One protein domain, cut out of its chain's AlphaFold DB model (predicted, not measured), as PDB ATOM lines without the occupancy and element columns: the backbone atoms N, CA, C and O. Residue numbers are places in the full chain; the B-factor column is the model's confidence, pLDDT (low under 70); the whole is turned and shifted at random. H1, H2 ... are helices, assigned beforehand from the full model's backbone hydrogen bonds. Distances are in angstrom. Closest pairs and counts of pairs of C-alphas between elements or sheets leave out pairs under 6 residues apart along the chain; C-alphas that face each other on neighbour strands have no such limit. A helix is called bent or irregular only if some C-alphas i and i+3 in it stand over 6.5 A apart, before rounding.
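This is residues 396 to 567 of the 593 residues of an uncharacterized protein of Nocardioides sp. CF204 (UniProt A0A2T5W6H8). Helices crossing mostly at wide angles pack round a core helix, H6, which touches five others. H1b, an arm of the bent H1, crosses H6 with H4 side by side with it; H5 and H7 make a second side-by-side pair on H6, and H2 and H3 pack on it too. The printed part has 172 residues, of which 126 are in seven named helices, H1 to H7 in order along the chain, with no named strand; the class is all helix. The whole is compact, with a radius of gyration of the C-alphas of 15.9 A and spans of 50 by 36 by 32 A.

Start at H1, residues 397 to 424: by its hydrogen bonds it was assigned as one helix, but it is bent, with C-alphas 404 and 407 7.0 A apart and arms H1a, 397 to 404, and H1b, 407 to 424. H2, residues 430 to 444, touches H1b with residues 430 to 434 alone, closest at C-alphas Gly 418 and Phe 431, 4.7 A. H3, residues 446 to 461, touches H1a with residues 456 to 460 alone, closest at C-alphas Ser 402 and Ala 459, 5.0 A. H4, residues 468 to 488, touches H1b at a shallow tilt of 10 degrees, the same way; C-alphas Phe 424 and Ala 488 are closest, 5.6 A. H5, residues 507 to 519, and H6, residues 522 to 537, form a helical hairpin. H6, the hub, is only just irregular, with C-alphas 529 and 532 6.9 A apart; it touches H1b about perpendicular at 86 degrees, closest at C-alphas Gln 413 and Glu 523, 4.3 A. H7, residues 551 to 567, touches H5, closest at C-alphas Ala 508 and Leu 559, 6.2 A. Every O i to N i+4 pair is within hydrogen-bond range in H1a, H1b, H3 and H4, against 10 of 11 in H2, 8 of 9 in H5, 10 of 12 in H6 and 12 of 13 in H7.

Find C-alpha 397 at (184.545, 163.704, 179.535), where H1a begins. H4 runs 30.2 A from C-alpha 468, and H7 ends at C-alpha 567, (175.915, 126.727, 160.308).

The printed part has no cut; its farthest C-alphas, His 396 and Ser 502, are 50.8 A apart. The links H4 to H5 and H6 to H7 are long. Confidence is under 70 in 37 residues, among them 488 to 504.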
ATOM      1  N   HIS A 396     182.880 168.088 180.707       80.56
ATOM      2  CA  HIS A 396     183.012 166.758 181.310       80.56
ATOM      3  C   HIS A 396     183.222 165.671 180.240       80.56
ATOM      4  O   HIS A 396     182.593 165.722 179.184       80.56
ATOM      5  N   ALA A 397     184.075 164.681 180.522       78.19
ATOM      6  CA  ALA A 397     184.545 163.704 179.535       78.19
ATOM      7  C   ALA A 397     183.411 162.933 178.836       78.19
ATOM      8  O   ALA A 397     183.463 162.768 177.622       78.19
ATOM      9  N   SER A 398     182.367 162.526 179.569       71.25
ATOM     10  CA  SER A 398     181.206 161.843 178.974       71.25
ATOM     11  C   SER A 398     180.486 162.716 177.941       71.25
ATOM     12  O   SER A 398     180.265 162.287 176.815       71.25
ATOM     13  N   VAL A 399     180.202 163.976 178.288       75.94
ATOM     14  CA  VAL A 399     179.563 164.970 177.406       75.94
ATOM     15  C   VAL A 399     180.448 165.292 176.211       75.94
ATOM     16  O   VAL A 399     179.981 165.317 175.078       75.94
ATOM     17  N   ALA A 400     181.742 165.495 176.451       79.44
ATOM     18  CA  ALA A 400     182.695 165.770 175.389       79.44
ATOM     19  C   ALA A 400     182.778 164.611 174.386       79.44
ATOM     20  O   ALA A 400     182.844 164.863 173.187       79.44
ATOM     21  N   ASN A 401     182.746 163.359 174.849       80.12
ATOM     22  CA  ASN A 401     182.828 162.192 173.974       80.12
ATOM     23  C   ASN A 401     181.592 162.037 173.075       80.12
ATOM     24  O   ASN A 401     181.778 161.799 171.888       80.12
ATOM     25  N   SER A 402     180.377 162.263 173.584       80.19
ATOM     26  CA  SER A 402     179.152 162.222 172.761       80.19
ATOM     27  C   SER A 402     179.132 163.304 171.672       80.19
ATOM     28  O   SER A 402     178.879 163.021 170.506       80.19
ATOM     29  N   PHE A 403     179.501 164.550 171.993       82.19
ATOM     30  CA  PHE A 403     179.588 165.596 170.961       82.19
ATOM     31  C   PHE A 403     180.664 165.312 169.905       82.19
ATOM     32  O   PHE A 403     180.529 165.726 168.755       82.19
ATOM     33  N   ARG A 404     181.749 164.630 170.288       85.12
ATOM     34  CA  ARG A 404     182.833 164.253 169.369       85.12
ATOM     35  C   ARG A 404     182.455 163.089 168.460       85.12
ATOM     36  O   ARG A 404     182.968 163.039 167.347       85.12
ATOM     37  N   SER A 405     181.615 162.164 168.925       88.06
ATOM     38  CA  SER A 405     181.180 161.011 168.135       88.06
ATOM     39  C   SER A 405     180.103 161.369 167.113       88.06
ATOM     40  O   SER A 405     180.034 160.727 166.070       88.06
ATOM     41  N   GLU A 406     179.318 162.421 167.360       88.44
ATOM     42  CA  GLU A 406     178.160 162.785 166.537       88.44
ATOM     43  C   GLU A 406     178.443 162.894 165.022       88.44
ATOM     44  O   GLU A 406     177.704 162.279 164.253       88.44
ATOM     45  N   PRO A 407     179.512 163.566 164.538       92.12
ATOM     46  CA  PRO A 407     179.787 163.620 163.099       92.12
ATOM     47  C   PRO A 407     179.996 162.237 162.466       92.12
ATOM     48  O   PRO A 407     179.579 162.004 161.331       92.12
ATOM     49  N   LEU A 408     180.632 161.314 163.197       93.44
ATOM     50  CA  LEU A 408     180.845 159.945 162.736       93.44
ATOM     51  C   LEU A 408     179.549 159.136 162.798       93.44
ATOM     52  O   LEU A 408     179.248 158.414 161.852       93.44
ATOM     53  N   LEU A 409     178.752 159.296 163.858       92.69
ATOM     54  CA  LEU A 409     177.439 158.657 163.977       92.69
ATOM     55  C   LEU A 409     176.511 159.071 162.830       92.69
ATOM     56  O   LEU A 409     175.841 158.220 162.259       92.69
ATOM     57  N   MET A 410     176.536 160.336 162.400       92.62
ATOM     58  CA  MET A 410     175.783 160.786 161.222       92.62
ATOM     59  C   MET A 410     176.212 160.072 159.928       92.62
ATOM     60  O   MET A 410     175.367 159.784 159.081       92.62
ATOM     61  N   LEU A 411     177.508 159.789 159.746       94.12
ATOM     62  CA  LEU A 411     178.019 159.046 158.585       94.12
ATOM     63  C   LEU A 411     177.669 157.549 158.661       94.12
ATOM     64  O   LEU A 411     177.290 156.945 157.653       94.12
ATOM     65  N   LEU A 412     177.772 156.955 159.852       95.00
ATOM     66  CA  LEU A 412     177.384 155.566 160.108       95.00
ATOM     67  C   LEU A 412     175.885 155.365 159.895       95.00
ATOM     68  O   LEU A 412     175.494 154.391 159.260       95.00
ATOM     69  N   GLN A 413     175.062 156.317 160.335       94.00
ATOM     70  CA  GLN A 413     173.621 156.291 160.119       94.00
ATOM     71  C   GLN A 413     173.289 156.283 158.623       94.00
ATOM     72  O   GLN A 413     172.512 155.444 158.183       94.00
ATOM     73  N   LEU A 414     173.909 157.156 157.815       93.56
ATOM     74  CA  LEU A 414     173.721 157.150 156.354       93.56
ATOM     75  C   LEU A 414     174.110 155.805 155.725       93.56
ATOM     76  O   LEU A 414     173.381 155.277 154.886       93.56
ATOM     77  N   SER A 415     175.238 155.240 156.167       94.25
ATOM     78  CA  SER A 415     175.713 153.928 155.709       94.25
ATOM     79  C   SER A 415     174.724 152.817 156.082       94.25
ATOM     80  O   SER A 415     174.455 151.930 155.276       94.25
ATOM     81  N   GLY A 416     174.131 152.901 157.276       93.62
ATOM     82  CA  GLY A 416     173.120 151.970 157.762       93.62
ATOM     83  C   GLY A 416     171.780 152.076 157.065       93.62
ATOM     84  O   GLY A 416     171.184 151.044 156.776       93.62
ATOM     85  N   VAL A 417     171.334 153.284 156.717       91.88
ATOM     86  CA  VAL A 417     170.140 153.462 155.881       91.88
ATOM     87  C   VAL A 417     170.362 152.812 154.515       91.88
ATOM     88  O   VAL A 417     169.518 152.038 154.070       91.88
ATOM     89  N   GLY A 418     171.517 153.055 153.883       90.62
ATOM     90  CA  GLY A 418     171.866 152.414 152.614       90.62
ATOM     91  C   GLY A 418     171.912 150.888 152.724       90.62
ATOM     92  O   GLY A 418     171.351 150.191 151.879       90.62
ATOM     93  N   TYR A 419     172.520 150.359 153.789       91.31
ATOM     94  CA  TYR A 419     172.581 148.920 154.044       91.31
ATOM     95  C   TYR A 419     171.189 148.311 154.242       91.31
ATOM     96  O   TYR A 419     170.838 147.352 153.559       91.31
ATOM     97  N   ALA A 420     170.363 148.898 155.111       89.38
ATOM     98  CA  ALA A 420     169.005 148.429 155.362       89.38
ATOM     99  C   ALA A 420     168.162 148.441 154.078       89.38
ATOM    100  O   ALA A 420     167.502 147.454 153.765       89.38
ATOM    101  N   GLN A 421     168.251 149.500 153.272       86.88
ATOM    102  CA  GLN A 421     167.598 149.529 151.965       86.88
ATOM    103  C   GLN A 421     168.081 148.413 151.039       86.88
ATOM    104  O   GLN A 421     167.256 147.804 150.374       86.88
ATOM    105  N   SER A 422     169.377 148.095 151.011       86.94
ATOM    106  CA  SER A 422     169.873 146.985 150.185       86.94
ATOM    107  C   SER A 422     169.328 145.618 150.623       86.94
ATOM    108  O   SER A 422     169.165 144.730 149.788       86.94
ATOM    109  N   LEU A 423     168.995 145.462 151.910       85.69
ATOM    110  CA  LEU A 423     168.398 144.241 152.449       85.69
ATOM    111  C   LEU A 423     166.905 144.124 152.131       85.69
ATOM    112  O   LEU A 423     166.447 143.029 151.811       85.69
ATOM    113  N   PHE A 424     166.151 145.219 152.249       81.56
ATOM    114  CA  PHE A 424     164.685 145.209 152.132       81.56
ATOM    115  C   PHE A 424     164.172 145.630 150.744       81.56
ATOM    116  O   PHE A 424     163.042 145.321 150.382       81.56
ATOM    117  N   ALA A 425     165.005 146.297 149.946       74.94
ATOM    118  CA  ALA A 425     164.720 146.746 148.585       74.94
ATOM    119  C   ALA A 425     165.967 146.556 147.684       74.94
ATOM    120  O   ALA A 425     166.634 147.531 147.329       74.94
ATOM    121  N   PRO A 426     166.284 145.314 147.253       65.31
ATOM    122  CA  PRO A 426     167.546 144.967 146.574       65.31
ATOM    123  C   PRO A 426     167.828 145.712 145.259       65.31
ATOM    124  O   PRO A 426     168.949 145.693 144.758       65.31
ATOM    125  N   ALA A 427     166.817 146.365 144.678       62.19
ATOM    126  CA  ALA A 427     166.967 147.209 143.496       62.19
ATOM    127  C   ALA A 427     167.638 148.569 143.789       62.19
ATOM    128  O   ALA A 427     167.984 149.278 142.845       62.19
ATOM    129  N   ALA A 428     167.827 148.946 145.061       65.25
ATOM    130  CA  ALA A 428     168.424 150.217 145.458       65.25
ATOM    131  C   ALA A 428     169.971 150.166 145.398       65.25
ATOM    132  O   ALA A 428     170.599 149.443 146.175       65.25
ATOM    133  N   PRO A 429     170.632 150.960 144.534       67.44
ATOM    134  CA  PRO A 429     172.082 150.878 144.314       67.44
ATOM    135  C   PRO A 429     172.932 151.582 145.391       67.44
ATOM    136  O   PRO A 429     174.161 151.526 145.333       67.44
ATOM    137  N   ALA A 430     172.308 152.268 146.356       70.50
ATOM    138  CA  ALA A 430     172.981 153.232 147.228       70.50
ATOM    139  C   ALA A 430     174.073 152.618 148.125       70.50
ATOM    140  O   ALA A 430     175.083 153.271 148.397       70.50
ATOM    141  N   PHE A 431     173.917 151.360 148.559       88.06
ATOM    142  CA  PHE A 431     174.885 150.737 149.466       88.06
ATOM    143  C   PHE A 431     176.242 150.452 148.815       88.06
ATOM    144  O   PHE A 431     177.265 150.568 149.483       88.06
ATOM    145  N   ALA A 432     176.286 150.157 147.513       88.38
ATOM    146  CA  ALA A 432     177.528 149.780 146.830       88.38
ATOM    147  C   ALA A 432     178.624 150.858 146.943       88.38
ATOM    148  O   ALA A 432     179.813 150.552 147.040       88.38
ATOM    149  N   SER A 433     178.235 152.133 146.959       89.00
ATOM    150  CA  SER A 433     179.149 153.257 147.162       89.00
ATOM    151  C   SER A 433     179.721 153.307 148.581       89.00
ATOM    152  O   SER A 433     180.927 153.496 148.752       89.00
ATOM    153  N   PHE A 434     178.884 153.074 149.598       91.56
ATOM    154  CA  PHE A 434     179.331 152.971 150.989       91.56
ATOM    155  C   PHE A 434     180.212 151.745 151.207       91.56
ATOM    156  O   PHE A 434     181.261 151.857 151.831       91.56
ATOM    157  N   GLU A 435     179.837 150.598 150.650       92.31
ATOM    158  CA  GLU A 435     180.631 149.374 150.710       92.31
ATOM    159  C   GLU A 435     182.036 149.597 150.138       92.31
ATOM    160  O   GLU A 435     183.028 149.280 150.793       92.31
ATOM    161  N   ARG A 436     182.152 150.207 148.948       91.94
ATOM    162  CA  ARG A 436     183.459 150.558 148.365       91.94
ATOM    163  C   ARG A 436     184.257 151.495 149.267       91.94
ATOM    164  O   ARG A 436     185.464 151.306 149.403       91.94
ATOM    165  N   LEU A 437     183.615 152.505 149.847       91.62
ATOM    166  CA  LEU A 437     184.265 153.458 150.744       91.62
ATOM    167  C   LEU A 437     184.810 152.768 152.002       91.62
ATOM    168  O   LEU A 437     185.991 152.904 152.314       91.62
ATOM    169  N   TRP A 438     183.964 152.025 152.714       94.31
ATOM    170  CA  TRP A 438     184.339 151.373 153.964       94.31
ATOM    171  C   TRP A 438     185.327 150.233 153.751       94.31
ATOM    172  O   TRP A 438     186.236 150.084 154.560       94.31
ATOM    173  N   ASN A 439     185.222 149.481 152.649       95.12
ATOM    174  CA  ASN A 439     186.232 148.484 152.295       95.12
ATOM    175  C   ASN A 439     187.616 149.124 152.144       95.12
ATOM    176  O   ASN A 439     188.555 148.608 152.732       95.12
ATOM    177  N   ARG A 440     187.745 150.283 151.475       93.25
ATOM    178  CA  ARG A 440     189.039 150.994 151.395       93.25
ATOM    179  C   ARG A 440     189.577 151.368 152.779       93.25
ATOM    180  O   ARG A 440     190.747 151.144 153.051       93.25
ATOM    181  N   LEU A 441     188.726 151.900 153.660       92.00
ATOM    182  CA  LEU A 441     189.133 152.264 155.024       92.00
ATOM    183  C   LEU A 441     189.566 151.038 155.847       92.00
ATOM    184  O   LEU A 441     190.523 151.113 156.615       92.00
ATOM    185  N   LEU A 442     188.862 149.914 155.691       94.62
ATOM    186  CA  LEU A 442     189.186 148.655 156.356       94.62
ATOM    187  C   LEU A 442     190.433 147.980 155.774       94.62
ATOM    188  O   LEU A 442     191.135 147.300 156.512       94.62
ATOM    189  N   ASP A 443     190.697 148.132 154.479       94.56
ATOM    190  CA  ASP A 443     191.900 147.599 153.835       94.56
ATOM    191  C   ASP A 443     193.162 148.351 154.310       94.56
ATOM    192  O   ASP A 443     194.233 147.750 154.391       94.56
ATOM    193  N   ASP A 444     193.027 149.633 154.680       92.81
ATOM    194  CA  ASP A 444     194.117 150.452 155.226       92.81
ATOM    195  C   ASP A 444     194.446 150.105 156.694       92.81
ATOM    196  O   ASP A 444     195.599 149.816 157.023       92.81
ATOM    197  N   ASP A 445     193.457 150.155 157.597       94.00
ATOM    198  CA  ASP A 445     193.637 149.830 159.024       94.00
ATOM    199  C   ASP A 445     192.316 149.348 159.662       94.00
ATOM    200  O   ASP A 445     191.557 150.141 160.243       94.00
ATOM    201  N   PRO A 446     192.019 148.036 159.595       93.31
ATOM    202  CA  PRO A 446     190.734 147.506 160.038       93.31
ATOM    203  C   PRO A 446     190.563 147.621 161.558       93.31
ATOM    204  O   PRO A 446     189.444 147.813 162.039       93.31
ATOM    205  N   GLN A 447     191.657 147.557 162.328       93.75
ATOM    206  CA  GLN A 447     191.604 147.668 163.785       93.75
ATOM    207  C   GLN A 447     191.279 149.099 164.214       93.75
ATOM    208  O   GLN A 447     190.418 149.299 165.072       93.75
ATOM    209  N   ARG A 448     191.930 150.103 163.614       92.56
ATOM    210  CA  ARG A 448     191.664 151.512 163.928       92.56
ATOM    211  C   ARG A 448     190.239 151.909 163.576       92.56
ATOM    212  O   ARG A 448     189.594 152.564 164.395       92.56
ATOM    213  N   VAL A 449     189.746 151.513 162.400       92.12
ATOM    214  CA  VAL A 449     188.357 151.781 161.988       92.12
ATOM    215  C   VAL A 449     187.387 151.210 163.018       92.12
ATOM    216  O   VAL A 449     186.535 151.936 163.530       92.12
ATOM    217  N   LEU A 450     187.571 149.940 163.390       91.19
ATOM    218  CA  LEU A 450     186.710 149.261 164.351       91.19
ATOM    219  C   LEU A 450     186.740 149.926 165.737       91.19
ATOM    220  O   LEU A 450     185.689 150.163 166.331       91.19
ATOM    221  N   THR A 451     187.925 150.279 166.243       90.19
ATOM    222  CA  THR A 451     188.079 150.954 167.540       90.19
ATOM    223  C   THR A 451     187.415 152.331 167.561       90.19
ATOM    224  O   THR A 451     186.747 152.667 168.538       90.19
ATOM    225  N   VAL A 452     187.570 153.125 166.498       89.88
ATOM    226  CA  VAL A 452     186.974 154.467 166.411       89.88
ATOM    227  C   VAL A 452     185.448 154.386 166.329       89.88
ATOM    228  O   VAL A 452     184.761 155.123 167.036       89.88
ATOM    229  N   VAL A 453     184.914 153.471 165.517       91.75
ATOM    230  CA  VAL A 453     183.466 153.313 165.326       91.75
ATOM    231  C   VAL A 453     182.775 152.770 166.578       91.75
ATOM    232  O   VAL A 453     181.789 153.355 167.022       91.75
ATOM    233  N   ILE A 454     183.314 151.719 167.205       89.62
ATOM    234  CA  ILE A 454     182.759 151.197 168.466       89.62
ATOM    235  C   ILE A 454     182.853 152.255 169.569       89.62
ATOM    236  O   ILE A 454     181.897 152.456 170.314       89.62
ATOM    237  N   GLY A 455     183.971 152.984 169.648       87.94
ATOM    238  CA  GLY A 455     184.119 154.083 170.600       87.94
ATOM    239  C   GLY A 455     183.068 155.184 170.417       87.94
ATOM    240  O   GLY A 455     182.610 155.752 171.406       87.94
ATOM    241  N   ALA A 456     182.660 155.464 169.176       88.81
ATOM    242  CA  ALA A 456     181.620 156.442 168.874       88.81
ATOM    243  C   ALA A 456     180.218 155.983 169.300       88.81
ATOM    244  O   ALA A 456     179.487 156.795 169.867       88.81
ATOM    245  N   ILE A 457     179.874 154.707 169.080       88.50
ATOM    246  CA  ILE A 457     178.603 154.112 169.531       88.50
ATOM    247  C   ILE A 457     178.516 154.130 171.060       88.50
ATOM    248  O   ILE A 457     177.581 154.693 171.622       88.50
ATOM    249  N   LEU A 458     179.541 153.618 171.747       84.88
ATOM    250  CA  LEU A 458     179.553 153.577 173.214       84.88
ATOM    251  C   LEU A 458     179.493 154.984 173.835       84.88
ATOM    252  O   LEU A 458     178.903 155.183 174.894       84.88
ATOM    253  N   ALA A 459     180.078 155.988 173.176       81.31
ATOM    254  CA  ALA A 459     179.997 157.373 173.629       81.31
ATOM    255  C   ALA A 459     178.575 157.967 173.561       81.31
ATOM    256  O   ALA A 459     178.296 158.896 174.323       81.31
ATOM    257  N   ASP A 460     177.699 157.457 172.689       77.69
ATOM    258  CA  ASP A 460     176.298 157.887 172.574       77.69
ATOM    259  C   ASP A 460     175.426 157.309 173.704       77.69
ATOM    260  O   ASP A 460     174.623 158.027 174.306       77.69
ATOM    261  N   ASP A 461     175.656 156.044 174.072       67.81
ATOM    262  CA  ASP A 461     174.899 155.326 175.111       67.81
ATOM    263  C   ASP A 461     175.062 155.928 176.518       67.81
ATOM    264  O   ASP A 461     174.189 155.808 177.383       67.81
ATOM    265  N   HIS A 462     176.171 156.628 176.771       58.34
ATOM    266  CA  HIS A 462     176.485 157.184 178.089       58.34
ATOM    267  C   HIS A 462     175.765 158.507 178.422       58.34
ATOM    268  O   HIS A 462     175.952 159.029 179.529       58.34
ATOM    269  N   LEU A 463     174.929 159.055 177.527       56.47
ATOM    270  CA  LEU A 463     174.169 160.288 177.763       56.47
ATOM    271  C   LEU A 463     172.665 160.144 177.503       56.47
ATOM    272  O   LEU A 463     172.193 160.095 176.374       56.47
ATOM    273  N   TRP A 464     171.889 160.263 178.583       52.78
ATOM    274  CA  TRP A 464     170.441 160.533 178.562       52.78
ATOM    275  C   TRP A 464     170.081 161.965 178.107       52.78
ATOM    276  O   TRP A 464     168.922 162.370 178.167       52.78
ATOM    277  N   ALA A 465     171.062 162.772 177.690       54.78
ATOM    278  CA  ALA A 465     170.827 164.140 177.250       54.78
ATOM    279  C   ALA A 465     170.400 164.166 175.774       54.78
ATOM    280  O   ALA A 465     171.099 163.649 174.906       54.78
ATOM    281  N   ILE A 466     169.270 164.816 175.488       64.81
ATOM    282  CA  ILE A 466     168.817 165.098 174.122       64.81
ATOM    283  C   ILE A 466     169.772 166.140 173.519       64.81
ATOM    284  O   ILE A 466     169.660 167.333 173.804       64.81
ATOM    285  N   SER A 467     170.747 165.692 172.725       71.56
ATOM    286  CA  SER A 467     171.606 166.581 171.941       71.56
ATOM    287  C   SER A 467     170.903 166.982 170.638       71.56
ATOM    288  O   SER A 467     170.059 166.248 170.120       71.56
ATOM    289  N   ALA A 468     171.255 168.143 170.077       73.38
ATOM    290  CA  ALA A 468     170.719 168.566 168.779       73.38
ATOM    291  C   ALA A 468     171.058 167.562 167.659       73.38
ATOM    292  O   ALA A 468     170.227 167.313 166.791       73.38
ATOM    293  N   GLY A 469     172.242 166.942 167.717       76.00
ATOM    294  CA  GLY A 469     172.645 165.880 166.791       76.00
ATOM    295  C   GLY A 469     171.752 164.645 166.892       76.00
ATOM    296  O   GLY A 469     171.201 164.208 165.885       76.00
ATOM    297  N   LYS A 470     171.476 164.181 168.118       78.50
ATOM    298  CA  LYS A 470     170.571 163.054 168.371       78.50
ATOM    299  C   LYS A 470     169.164 163.308 167.829       78.50
ATOM    300  O   LYS A 470     168.617 162.446 167.159       78.50
ATOM    301  N   VAL A 471     168.612 164.512 168.019       82.56
ATOM    302  CA  VAL A 471     167.310 164.893 167.427       82.56
ATOM    303  C   VAL A 471     167.346 164.805 165.899       82.56
ATOM    304  O   VAL A 471     166.417 164.278 165.286       82.56
ATOM    305  N   VAL A 472     168.417 165.299 165.271       83.19
ATOM    306  CA  VAL A 472     168.589 165.207 163.815       83.19
ATOM    307  C   VAL A 472     168.673 163.745 163.375       83.19
ATOM    308  O   VAL A 472     167.946 163.368 162.459       83.19
ATOM    309  N   ARG A 473     169.486 162.911 164.033       86.69
ATOM    310  CA  ARG A 473     169.587 161.475 163.736       86.69
ATOM    311  C   ARG A 473     168.251 160.758 163.897       86.69
ATOM    312  O   ARG A 473     167.856 160.054 162.975       86.69
ATOM    313  N   THR A 474     167.512 160.976 164.982       87.00
ATOM    314  CA  THR A 474     166.189 160.359 165.178       87.00
ATOM    315  C   THR A 474     165.219 160.746 164.059       87.00
ATOM    316  O   THR A 474     164.585 159.876 163.467       87.00
ATOM    317  N   ASN A 475     165.159 162.029 163.680       87.06
ATOM    318  CA  ASN A 475     164.306 162.480 162.574       87.06
ATOM    319  C   ASN A 475     164.702 161.841 161.231       87.06
ATOM    320  O   ASN A 475     163.839 161.506 160.420       87.06
ATOM    321  N   ARG A 476     166.005 161.666 160.978       88.44
ATOM    322  CA  ARG A 476     166.503 160.971 159.781       88.44
ATOM    323  C   ARG A 476     166.149 159.489 159.802       88.44
ATOM    324  O   ARG A 476     165.703 158.983 158.778       88.44
ATOM    325  N   GLY A 477     166.292 158.836 160.955       87.44
ATOM    326  CA  GLY A 477     165.902 157.445 161.167       87.44
ATOM    327  C   GLY A 477     164.415 157.223 160.892       87.44
ATOM    328  O   GLY A 477     164.065 156.350 160.108       87.44
ATOM    329  N   MET A 478     163.542 158.087 161.418       87.56
ATOM    330  CA  MET A 478     162.101 158.033 161.135       87.56
ATOM    331  C   MET A 478     161.784 158.184 159.640       87.56
ATOM    332  O   MET A 478     161.006 157.407 159.093       87.56
ATOM    333  N   ARG A 479     162.405 159.159 158.958       89.12
ATOM    334  CA  ARG A 479     162.227 159.352 157.505       89.12
ATOM    335  C   ARG A 479     162.701 158.139 156.705       89.12
ATOM    336  O   ARG A 479     162.053 157.759 155.734       89.12
ATOM    337  N   ALA A 480     163.831 157.553 157.096       88.06
ATOM    338  CA  ALA A 480     164.380 156.368 156.455       88.06
ATOM    339  C   ALA A 480     163.491 155.141 156.657       88.06
ATOM    340  O   ALA A 480     163.243 154.420 155.694       88.06
ATOM    341  N   MET A 481     162.967 154.950 157.868       87.00
ATOM    342  CA  MET A 481     162.042 153.865 158.176       87.00
ATOM    343  C   MET A 481     160.792 153.939 157.301       87.00
ATOM    344  O   MET A 481     160.497 152.993 156.579       87.00
ATOM    345  N   GLN A 482     160.138 155.104 157.272       86.12
ATOM    346  CA  GLN A 482     158.941 155.315 156.459       86.12
ATOM    347  C   GLN A 482     159.203 155.024 154.972       86.12
ATOM    348  O   GLN A 482     158.361 154.463 154.275       86.12
ATOM    349  N   GLN A 483     160.385 155.388 154.466       84.31
ATOM    350  CA  GLN A 483     160.758 155.102 153.084       84.31
ATOM    351  C   GLN A 483     161.008 153.608 152.837       84.31
ATOM    352  O   GLN A 483     160.630 153.101 151.783       84.31
ATOM    353  N   ILE A 484     161.636 152.900 153.779       80.88
ATOM    354  CA  ILE A 484     161.862 151.453 153.681       80.88
ATOM    355  C   ILE A 484     160.528 150.702 153.713       80.88
ATOM    356  O   ILE A 484     160.317 149.850 152.857       80.88
ATOM    357  N   GLU A 485     159.611 151.062 154.612       81.75
ATOM    358  CA  GLU A 485     158.253 150.497 154.673       81.75
ATOM    359  C   GLU A 485     157.516 150.678 153.338       81.75
ATOM    360  O   GLU A 485     156.980 149.719 152.776       81.75
ATOM    361  N   ASN A 486     157.575 151.890 152.768       80.75
ATOM    362  CA  ASN A 486     156.963 152.199 151.474       80.75
ATOM    363  C   ASN A 486     157.566 151.385 150.315       80.75
ATOM    364  O   ASN A 486     156.832 150.930 149.439       80.75
ATOM    365  N   LEU A 487     158.894 151.225 150.276       71.62
ATOM    366  CA  LEU A 487     159.591 150.527 149.188       71.62
ATOM    367  C   LEU A 487     159.468 149.005 149.290       71.62
ATOM    368  O   LEU A 487     159.308 148.329 148.277       71.62
ATOM    369  N   ALA A 488     159.560 148.469 150.504       66.81
ATOM    370  CA  ALA A 488     159.575 147.038 150.752       66.81
ATOM    371  C   ALA A 488     158.162 146.439 150.820       66.81
ATOM    372  O   ALA A 488     158.022 145.221 150.745       66.81
ATOM    373  N   SER A 489     157.113 147.269 150.962       64.62
ATOM    374  CA  SER A 489     155.749 146.812 151.296       64.62
ATOM    375  C   SER A 489     155.729 145.876 152.515       64.62
ATOM    376  O   SER A 489     154.879 144.993 152.627       64.62
ATOM    377  N   ILE A 490     156.707 146.052 153.405       63.66
ATOM    378  CA  ILE A 490     156.887 145.300 154.640       63.66
ATOM    379  C   ILE A 490     156.541 146.256 155.766       63.66
ATOM    380  O   ILE A 490     157.109 147.344 155.858       63.66
ATOM    381  N   ASP A 491     155.612 145.839 156.617       59.44
ATOM    382  CA  ASP A 491     155.358 146.526 157.872       59.44
ATOM    383  C   ASP A 491     156.457 146.120 158.866       59.44
ATOM    384  O   ASP A 491     156.492 144.997 159.372       59.44
ATOM    385  N   VAL A 492     157.411 147.028 159.089       56.06
ATOM    386  CA  VAL A 492     158.562 146.819 159.982       56.06
ATOM    387  C   VAL A 492     158.116 146.796 161.457       56.06
ATOM    388  O   VAL A 492     158.907 146.468 162.340       56.06
ATOM    389  N   HIS A 493     156.847 147.107 161.752       55.41
ATOM    390  CA  HIS A 493     156.255 147.030 163.091       55.41
ATOM    391  C   HIS A 493     155.624 145.673 163.425       55.41
ATOM    392  O   HIS A 493     155.102 145.509 164.529       55.41
ATOM    393  N   VAL A 494     155.656 144.694 162.517       50.91
ATOM    394  CA  VAL A 494     155.112 143.361 162.803       50.91
ATOM    395  C   VAL A 494     156.092 142.592 163.687       50.91
ATOM    396  O   VAL A 494     157.228 142.331 163.286       50.91
ATOM    397  N   ASP A 495     155.639 142.223 164.889       47.69
ATOM    398  CA  ASP A 495     156.312 141.246 165.747       47.69
ATOM    399  C   ASP A 495     156.533 139.966 164.933       47.69
ATOM    400  O   ASP A 495     155.593 139.253 164.586       47.69
ATOM    401  N   TYR A 496     157.789 139.710 164.571       47.50
ATOM    402  CA  TYR A 496     158.177 138.486 163.888       47.50
ATOM    403  C   TYR A 496     157.971 137.307 164.842       47.50
ATOM    404  O   TYR A 496     158.711 137.166 165.819       47.50
ATOM    405  N   ASP A 497     156.974 136.472 164.552       49.62
ATOM    406  CA  ASP A 497     156.823 135.157 165.163       49.62
ATOM    407  C   ASP A 497     157.612 134.134 164.322       49.62
ATOM    408  O   ASP A 497     157.207 133.833 163.196       49.62
ATOM    409  N   PRO A 498     158.755 133.612 164.810       47.16
ATOM    410  CA  PRO A 498     159.537 132.610 164.089       47.16
ATOM    411  C   PRO A 498     158.768 131.305 163.830       47.16
ATOM    412  O   PRO A 498     159.199 130.525 162.981       47.16
ATOM    413  N   GLU A 499     157.663 131.046 164.541       45.56
ATOM    414  CA  GLU A 499     156.850 129.836 164.369       45.56
ATOM    415  C   GLU A 499     155.820 129.962 163.234       45.56
ATOM    416  O   GLU A 499     155.387 128.951 162.670       45.56
ATOM    417  N   ASP A 500     155.466 131.188 162.842       47.22
ATOM    418  CA  ASP A 500     154.483 131.456 161.798       47.22
ATOM    419  C   ASP A 500     155.220 131.623 160.458       47.22
ATOM    420  O   ASP A 500     155.520 132.728 160.009       47.22
ATOM    421  N   GLY A 501     155.575 130.494 159.829       42.03
ATOM    422  CA  GLY A 501     156.380 130.366 158.596       42.03
ATOM    423  C   GLY A 501     155.808 131.010 157.317       42.03
ATOM    424  O   GLY A 501     156.000 130.491 156.219       42.03
ATOM    425  N   SER A 502     155.086 132.123 157.444       41.75
ATOM    426  CA  SER A 502     154.508 132.943 156.380       41.75
ATOM    427  C   SER A 502     155.354 134.175 156.008       41.75
ATOM    428  O   SER A 502     155.011 134.886 155.062       41.75
ATOM    429  N   GLY A 503     156.466 134.435 156.709       50.25
ATOM    430  CA  GLY A 503     157.299 135.626 156.514       50.25
ATOM    431  C   GLY A 503     158.245 135.564 155.304       50.25
ATOM    432  O   GLY A 503     158.986 134.606 155.115       50.25
ATOM    433  N   THR A 504     158.276 136.635 154.508       66.56
ATOM    434  CA  THR A 504     159.187 136.855 153.364       66.56
ATOM    435  C   THR A 504     160.619 137.254 153.759       66.56
ATOM    436  O   THR A 504     161.463 137.434 152.881       66.56
ATOM    437  N   LEU A 505     160.908 137.403 155.057       73.94
ATOM    438  CA  LEU A 505     162.191 137.870 155.588       73.94
ATOM    439  C   LEU A 505     163.040 136.713 156.121       73.94
ATOM    440  O   LEU A 505     162.543 135.813 156.792       73.94
ATOM    441  N   THR A 506     164.349 136.773 155.885       83.12
ATOM    442  CA  THR A 506     165.312 135.884 156.554       83.12
ATOM    443  C   THR A 506     165.375 136.172 158.061       83.12
ATOM    444  O   THR A 506     165.140 137.313 158.472       83.12
ATOM    445  N   PRO A 507     165.778 135.203 158.904       82.81
ATOM    446  CA  PRO A 507     165.902 135.425 160.348       82.81
ATOM    447  C   PRO A 507     166.811 136.613 160.715       82.81
ATOM    448  O   PRO A 507     166.488 137.398 161.603       82.81
ATOM    449  N   ALA A 508     167.907 136.823 159.975       84.25
ATOM    450  CA  ALA A 508     168.789 137.976 160.174       84.25
ATOM    451  C   ALA A 508     168.100 139.306 159.811       84.25
ATOM    452  O   ALA A 508     168.233 140.294 160.533       84.25
ATOM    453  N   GLN A 509     167.318 139.335 158.725       86.31
ATOM    454  CA  GLN A 509     166.509 140.503 158.360       86.31
ATOM    455  C   GLN A 509     165.413 140.787 159.395       86.31
ATOM    456  O   GLN A 509     165.153 141.953 159.672       86.31
ATOM    457  N   ALA A 510     164.815 139.757 160.000       82.69
ATOM    458  CA  ALA A 510     163.822 139.912 161.061       82.69
ATOM    459  C   ALA A 510     164.425 140.520 162.340       82.69
ATOM    460  O   ALA A 510     163.844 141.434 162.927       82.69
ATOM    461  N   VAL A 511     165.629 140.085 162.742       86.50
ATOM    462  CA  VAL A 511     166.369 140.699 163.860       86.50
ATOM    463  C   VAL A 511     166.672 142.175 163.576       86.50
ATOM    464  O   VAL A 511     166.455 143.023 164.443       86.50
ATOM    465  N   ILE A 512     167.118 142.497 162.358       88.19
ATOM    466  CA  ILE A 512     167.401 143.878 161.937       88.19
ATOM    467  C   ILE A 512     166.126 144.733 161.935       88.19
ATOM    468  O   ILE A 512     166.133 145.829 162.494       88.19
ATOM    469  N   ALA A 513     165.033 144.236 161.352       84.56
ATOM    470  CA  ALA A 513     163.740 144.918 161.316       84.56
ATOM    471  C   ALA A 513     163.226 145.223 162.735       84.56
ATOM    472  O   ALA A 513     162.900 146.369 163.041       84.56
ATOM    473  N   SER A 514     163.271 144.225 163.625       83.75
ATOM    474  CA  SER A 514     162.912 144.354 165.043       83.75
ATOM    475  C   SER A 514     163.760 145.397 165.780       83.75
ATOM    476  O   SER A 514     163.247 146.134 166.616       83.75
ATOM    477  N   HIS A 515     165.058 145.498 165.487       86.44
ATOM    478  CA  HIS A 515     165.907 146.512 166.113       86.44
ATOM    479  C   HIS A 515     165.570 147.926 165.622       86.44
ATOM    480  O   HIS A 515     165.455 148.863 166.416       86.44
ATOM    481  N   LEU A 516     165.383 148.081 164.309       86.31
ATOM    482  CA  LEU A 516     165.061 149.369 163.709       86.31
ATOM    483  C   LEU A 516     163.683 149.881 164.156       86.31
ATOM    484  O   LEU A 516     163.539 151.089 164.332       86.31
ATOM    485  N   SER A 517     162.694 149.007 164.377       79.44
ATOM    486  CA  SER A 517     161.356 149.416 164.836       79.44
ATOM    487  C   SER A 517     161.340 149.953 166.270       79.44
ATOM    488  O   SER A 517     160.546 150.838 166.582       79.44
ATOM    489  N   ILE A 518     162.240 149.469 167.131       74.94
ATOM    490  CA  ILE A 518     162.324 149.886 168.538       74.94
ATOM    491  C   ILE A 518     163.122 151.189 168.697       74.94
ATOM    492  O   ILE A 518     162.716 152.060 169.468       74.94
ATOM    493  N   GLY A 519     164.267 151.313 168.013       71.19
ATOM    494  CA  GLY A 519     165.227 152.406 168.247       71.19
ATOM    495  C   GLY A 519     165.453 153.354 167.070       71.19
ATOM    496  O   GLY A 519     165.812 154.509 167.273       71.19
ATOM    497  N   GLY A 520     165.229 152.904 165.831       78.00
ATOM    498  CA  GLY A 520     165.613 153.659 164.633       78.00
ATOM    499  C   GLY A 520     167.132 153.827 164.462       78.00
ATOM    500  O   GLY A 520     167.569 154.715 163.725       78.00
ATOM    501  N   ASP A 521     167.934 152.989 165.128       88.25
ATOM    502  CA  ASP A 521     169.394 153.102 165.199       88.25
ATOM    503  C   ASP A 521     170.075 152.415 163.996       88.25
ATOM    504  O   ASP A 521     170.628 151.314 164.081       88.25
ATOM    505  N   PHE A 522     170.035 153.055 162.827       92.50
ATOM    506  CA  PHE A 522     170.630 152.510 161.596       92.50
ATOM    507  C   PHE A 522     172.149 152.304 161.693       92.50
ATOM    508  O   PHE A 522     172.697 151.371 161.106       92.50
ATOM    509  N   GLU A 523     172.842 153.145 162.452       93.19
ATOM    510  CA  GLU A 523     174.262 153.019 162.761       93.19
ATOM    511  C   GLU A 523     174.585 151.718 163.510       93.19
ATOM    512  O   GLU A 523     175.591 151.080 163.197       93.19
ATOM    513  N   HIS A 524     173.726 151.272 164.435       92.31
ATOM    514  CA  HIS A 524     173.899 150.008 165.155       92.31
ATOM    515  C   HIS A 524     173.804 148.831 164.192       92.31
ATOM    516  O   HIS A 524     174.677 147.961 164.188       92.31
ATOM    517  N   VAL A 525     172.792 148.851 163.322       92.62
ATOM    518  CA  VAL A 525     172.602 147.835 162.282       92.62
ATOM    519  C   VAL A 525     173.806 147.767 161.355       92.62
ATOM    520  O   VAL A 525     174.340 146.683 161.136       92.62
ATOM    521  N   PHE A 526     174.272 148.907 160.844       95.12
ATOM    522  CA  PHE A 526     175.432 148.940 159.958       95.12
ATOM    523  C   PHE A 526     176.674 148.335 160.611       95.12
ATOM    524  O   PHE A 526     177.380 147.523 160.005       95.12
ATOM    525  N   VAL A 527     176.945 148.731 161.855       94.12
ATOM    526  CA  VAL A 527     178.163 148.309 162.538       94.12
ATOM    527  C   VAL A 527     178.100 146.834 162.913       94.12
ATOM    528  O   VAL A 527     179.048 146.110 162.613       94.12
ATOM    529  N   ALA A 528     176.995 146.373 163.503       92.31
ATOM    530  CA  ALA A 528     176.845 144.992 163.952       92.31
ATOM    531  C   ALA A 528     176.737 144.002 162.782       92.31
ATOM    532  O   ALA A 528     177.423 142.980 162.779       92.31
ATOM    533  N   ALA A 529     175.905 144.308 161.781       91.69
ATOM    534  CA  ALA A 529     175.573 143.364 160.717       91.69
ATOM    535  C   ALA A 529     176.555 143.385 159.535       91.69
ATOM    536  O   ALA A 529     176.651 142.387 158.824       91.69
ATOM    537  N   TRP A 530     177.288 144.485 159.315       94.75
ATOM    538  CA  TRP A 530     178.191 144.608 158.163       94.75
ATOM    539  C   TRP A 530     179.635 144.956 158.548       94.75
ATOM    540  O   TRP A 530     180.551 144.181 158.257       94.75
ATOM    541  N   LEU A 531     179.868 146.081 159.237       94.38
ATOM    542  CA  LEU A 531     181.229 146.597 159.462       94.38
ATOM    543  C   LEU A 531     182.071 145.670 160.351       94.38
ATOM    544  O   LEU A 531     183.230 145.397 160.040       94.38
ATOM    545  N   MET A 532     181.504 145.181 161.457       92.56
ATOM    546  CA  MET A 532     182.190 144.286 162.391       92.56
ATOM    547  C   MET A 532     182.583 142.951 161.736       92.56
ATOM    548  O   MET A 532     183.762 142.592 161.821       92.56
ATOM    549  N   PRO A 533     181.674 142.219 161.054       92.75
ATOM    550  CA  PRO A 533     182.047 141.040 160.274       92.75
ATOM    551  C   PRO A 533     183.138 141.323 159.235       92.75
ATOM    552  O   PRO A 533     184.127 140.589 159.171       92.75
ATOM    553  N   ALA A 534     183.014 142.414 158.470       92.81
ATOM    554  CA  ALA A 534     183.979 142.784 157.434       92.81
ATOM    555  C   ALA A 534     185.373 143.115 158.002       92.81
ATOM    556  O   ALA A 534     186.390 142.785 157.383       92.81
ATOM    557  N   ALA A 535     185.441 143.734 159.184       92.62
ATOM    558  CA  ALA A 535     186.690 144.012 159.889       92.62
ATOM    559  C   ALA A 535     187.322 142.736 160.473       92.62
ATOM    560  O   ALA A 535     188.534 142.542 160.356       92.62
ATOM    561  N   LYS A 536     186.515 141.826 161.045       92.06
ATOM    562  CA  LYS A 536     186.983 140.518 161.549       92.06
ATOM    563  C   LYS A 536     187.617 139.678 160.444       92.06
ATOM    564  O   LYS A 536     188.678 139.097 160.650       92.06
ATOM    565  N   GLN A 537     187.009 139.656 159.255       92.94
ATOM    566  CA  GLN A 537     187.566 138.964 158.085       92.94
ATOM    567  C   GLN A 537     188.951 139.498 157.681       92.94
ATOM    568  O   GLN A 537     189.750 138.762 157.108       92.94
ATOM    569  N   ARG A 538     189.261 140.754 158.029       94.75
ATOM    570  CA  ARG A 538     190.562 141.408 157.812       94.75
ATOM    571  C   ARG A 538     191.497 141.340 159.025       94.75
ATOM    572  O   ARG A 538     192.526 142.005 159.049       94.75
ATOM    573  N   GLY A 539     191.157 140.533 160.029       91.38
ATOM    574  CA  GLY A 539     192.003 140.280 161.193       91.38
ATOM    575  C   GLY A 539     191.861 141.282 162.340       91.38
ATOM    576  O   GLY A 539     192.664 141.227 163.269       91.38
ATOM    577  N   ALA A 540     190.865 142.176 162.317       91.44
ATOM    578  CA  ALA A 540     190.578 143.025 163.471       91.44
ATOM    579  C   ALA A 540     189.964 142.217 164.623       91.44
ATOM    580  O   ALA A 540     189.137 141.323 164.421       91.44
ATOM    581  N   VAL A 541     190.334 142.580 165.848       89.38
ATOM    582  CA  VAL A 541     189.797 142.006 167.080       89.38
ATOM    583  C   VAL A 541     188.771 142.967 167.663       89.38
ATOM    584  O   VAL A 541     189.025 144.166 167.823       89.38
ATOM    585  N   VAL A 542     187.596 142.428 167.986       81.38
ATOM    586  CA  VAL A 542     186.528 143.195 168.628       81.38
ATOM    587  C   VAL A 542     186.967 143.574 170.047       81.38
ATOM    588  O   VAL A 542     187.353 142.686 170.805       81.38
ATOM    589  N   PRO A 543     186.930 144.865 170.424       73.75
ATOM    590  CA  PRO A 543     187.287 145.298 171.770       73.75
ATOM    591  C   PRO A 543     186.418 144.629 172.849       73.75
ATOM    592  O   PRO A 543     185.194 144.631 172.747       73.75
ATOM    593  N   GLU A 544     187.041 144.156 173.935       65.94
ATOM    594  CA  GLU A 544     186.349 143.580 175.111       65.94
ATOM    595  C   GLU A 544     185.416 144.580 175.829       65.94
ATOM    596  O   GLU A 544     184.561 144.194 176.627       65.94
ATOM    597  N   ALA A 545     185.558 145.877 175.531       59.69
ATOM    598  CA  ALA A 545     184.787 146.976 176.111       59.69
ATOM    599  C   ALA A 545     183.292 146.994 175.726       59.69
ATOM    600  O   ALA A 545     182.570 147.860 176.208       59.69
ATOM    601  N   LEU A 546     182.815 146.055 174.899       62.06
ATOM    602  CA  LEU A 546     181.389 145.891 174.574       62.06
ATOM    603  C   LEU A 546     180.533 145.353 175.735       62.06
ATOM    604  O   LEU A 546     179.330 145.237 175.579       62.06
ATOM    605  N   SER A 547     181.126 145.079 176.898       51.53
ATOM    606  CA  SER A 547     180.516 144.412 178.059       51.53
ATOM    607  C   SER A 547     179.506 145.263 178.864       51.53
ATOM    608  O   SER A 547     179.306 145.046 180.065       51.53
ATOM    609  N   SER A 548     178.855 146.244 178.233       53.75
ATOM    610  CA  SER A 548     177.789 147.053 178.832       53.75
ATOM    611  C   SER A 548     176.445 146.767 178.157       53.75
ATOM    612  O   SER A 548     176.248 147.196 177.026       53.75
ATOM    613  N   ARG A 549     175.521 146.139 178.908       57.31
ATOM    614  CA  ARG A 549     174.160 145.715 178.508       57.31
ATOM    615  C   ARG A 549     173.318 146.829 177.864       57.31
ATOM    616  O   ARG A 549     172.464 147.423 178.527       57.31
ATOM    617  N   GLY A 550     173.555 147.101 176.587       72.88
ATOM    618  CA  GLY A 550     172.864 148.106 175.779       72.88
ATOM    619  C   GLY A 550     172.155 147.497 174.563       72.88
ATOM    620  O   GLY A 550     172.372 146.328 174.236       72.88
ATOM    621  N   PRO A 551     171.307 148.274 173.862       77.06
ATOM    622  CA  PRO A 551     170.580 147.807 172.677       77.06
ATOM    623  C   PRO A 551     171.515 147.337 171.548       77.06
ATOM    624  O   PRO A 551     171.162 146.423 170.804       77.06
ATOM    625  N   PHE A 552     172.716 147.913 171.444       85.00
ATOM    626  CA  PHE A 552     173.732 147.515 170.470       85.00
ATOM    627  C   PHE A 552     174.340 146.127 170.753       85.00
ATOM    628  O   PHE A 552     174.487 145.327 169.833       85.00
ATOM    629  N   GLU A 553     174.645 145.804 172.015       83.31
ATOM    630  CA  GLU A 553     175.169 144.481 172.408       83.31
ATOM    631  C   GLU A 553     174.125 143.388 172.147       83.31
ATOM    632  O   GLU A 553     174.425 142.386 171.502       83.31
ATOM    633  N   SER A 554     172.866 143.643 172.527       84.94
ATOM    634  CA  SER A 554     171.753 142.722 172.263       84.94
ATOM    635  C   SER A 554     171.555 142.445 170.768       84.94
ATOM    636  O   SER A 554     171.230 141.320 170.389       84.94
ATOM    637  N   LEU A 555     171.772 143.439 169.899       87.75
ATOM    638  CA  LEU A 555     171.730 143.234 168.451       87.75
ATOM    639  C   LEU A 555     172.849 142.297 167.973       87.75
ATOM    640  O   LEU A 555     172.592 141.418 167.154       87.75
ATOM    641  N   ILE A 556     174.075 142.473 168.476       87.44
ATOM    642  CA  ILE A 556     175.220 141.624 168.116       87.44
ATOM    643  C   ILE A 556     174.972 140.173 168.540       87.44
ATOM    644  O   ILE A 556     175.199 139.271 167.738       87.44
ATOM    645  N   GLU A 557     174.496 139.953 169.769       86.88
ATOM    646  CA  GLU A 557     174.186 138.618 170.298       86.88
ATOM    647  C   GLU A 557     173.117 137.921 169.447       86.88
ATOM    648  O   GLU A 557     173.362 136.835 168.925       86.88
ATOM    649  N   ARG A 558     171.984 138.590 169.193       86.56
ATOM    650  CA  ARG A 558     170.890 138.034 168.378       86.56
ATOM    651  C   ARG A 558     171.315 137.725 166.942       86.56
ATOM    652  O   ARG A 558     170.855 136.746 166.360       86.56
ATOM    653  N   LEU A 559     172.171 138.555 166.340       87.31
ATOM    654  CA  LEU A 559     172.704 138.289 164.999       87.31
ATOM    655  C   LEU A 559     173.682 137.107 164.990       87.31
ATOM    656  O   LEU A 559     173.704 136.357 164.015       87.31
ATOM    657  N   ALA A 560     174.473 136.931 166.052       85.19
ATOM    658  CA  ALA A 560     175.383 135.797 166.188       85.19
ATOM    659  C   ALA A 560     174.623 134.475 166.382       85.19
ATOM    660  O   ALA A 560     174.942 133.505 165.698       85.19
ATOM    661  N   GLU A 561     173.584 134.457 167.225       85.06
ATOM    662  CA  GLU A 561     172.712 133.290 167.449       85.06
ATOM    663  C   GLU A 561     172.116 132.774 166.130       85.06
ATOM    664  O   GLU A 561     172.264 131.604 165.779       85.06
ATOM    665  N   VAL A 562     171.552 133.679 165.324       83.69
ATOM    666  CA  VAL A 562     170.988 133.343 164.006       83.69
ATOM    667  C   VAL A 562     172.041 132.780 163.041       83.69
ATOM    668  O   VAL A 562     171.730 131.942 162.191       83.69
ATOM    669  N   GLN A 563     173.287 133.246 163.133       74.38
ATOM    670  CA  GLN A 563     174.369 132.804 162.257       74.38
ATOM    671  C   GLN A 563     174.926 131.428 162.667       74.38
ATOM    672  O   GLN A 563     175.333 130.652 161.797       74.38
ATOM    673  N   GLU A 564     174.922 131.107 163.964       67.88
ATOM    674  CA  GLU A 564     175.333 129.802 164.492       67.88
ATOM    675  C   GLU A 564     174.312 128.703 164.154       67.88
ATOM    676  O   GLU A 564     174.716 127.656 163.633       67.88
ATOM    677  N   ASP A 565     173.012 128.974 164.310       59.78
ATOM    678  CA  ASP A 565     171.929 128.020 164.018       59.78
ATOM    679  C   ASP A 565     171.916 127.562 162.545       59.78
ATOM    680  O   ASP A 565     171.725 126.382 162.250       59.78
ATOM    681  N   PHE A 566     172.242 128.455 161.603       50.16
ATOM    682  CA  PHE A 566     172.321 128.123 160.172       50.16
ATOM    683  C   PHE A 566     173.590 127.349 159.777       50.16
ATOM    684  O   PHE A 566     173.607 126.647 158.767       50.16
ATOM    685  N   SER A 567     174.672 127.472 160.553       47.28
ATOM    686  CA  SER A 567     175.915 126.727 160.308       47.28
ATOM    687  C   SER A 567     175.860 125.292 160.856       47.28
ATOM    688  O   SER A 567     176.522 124.401 160.313       47.28
TER     689      SER A 567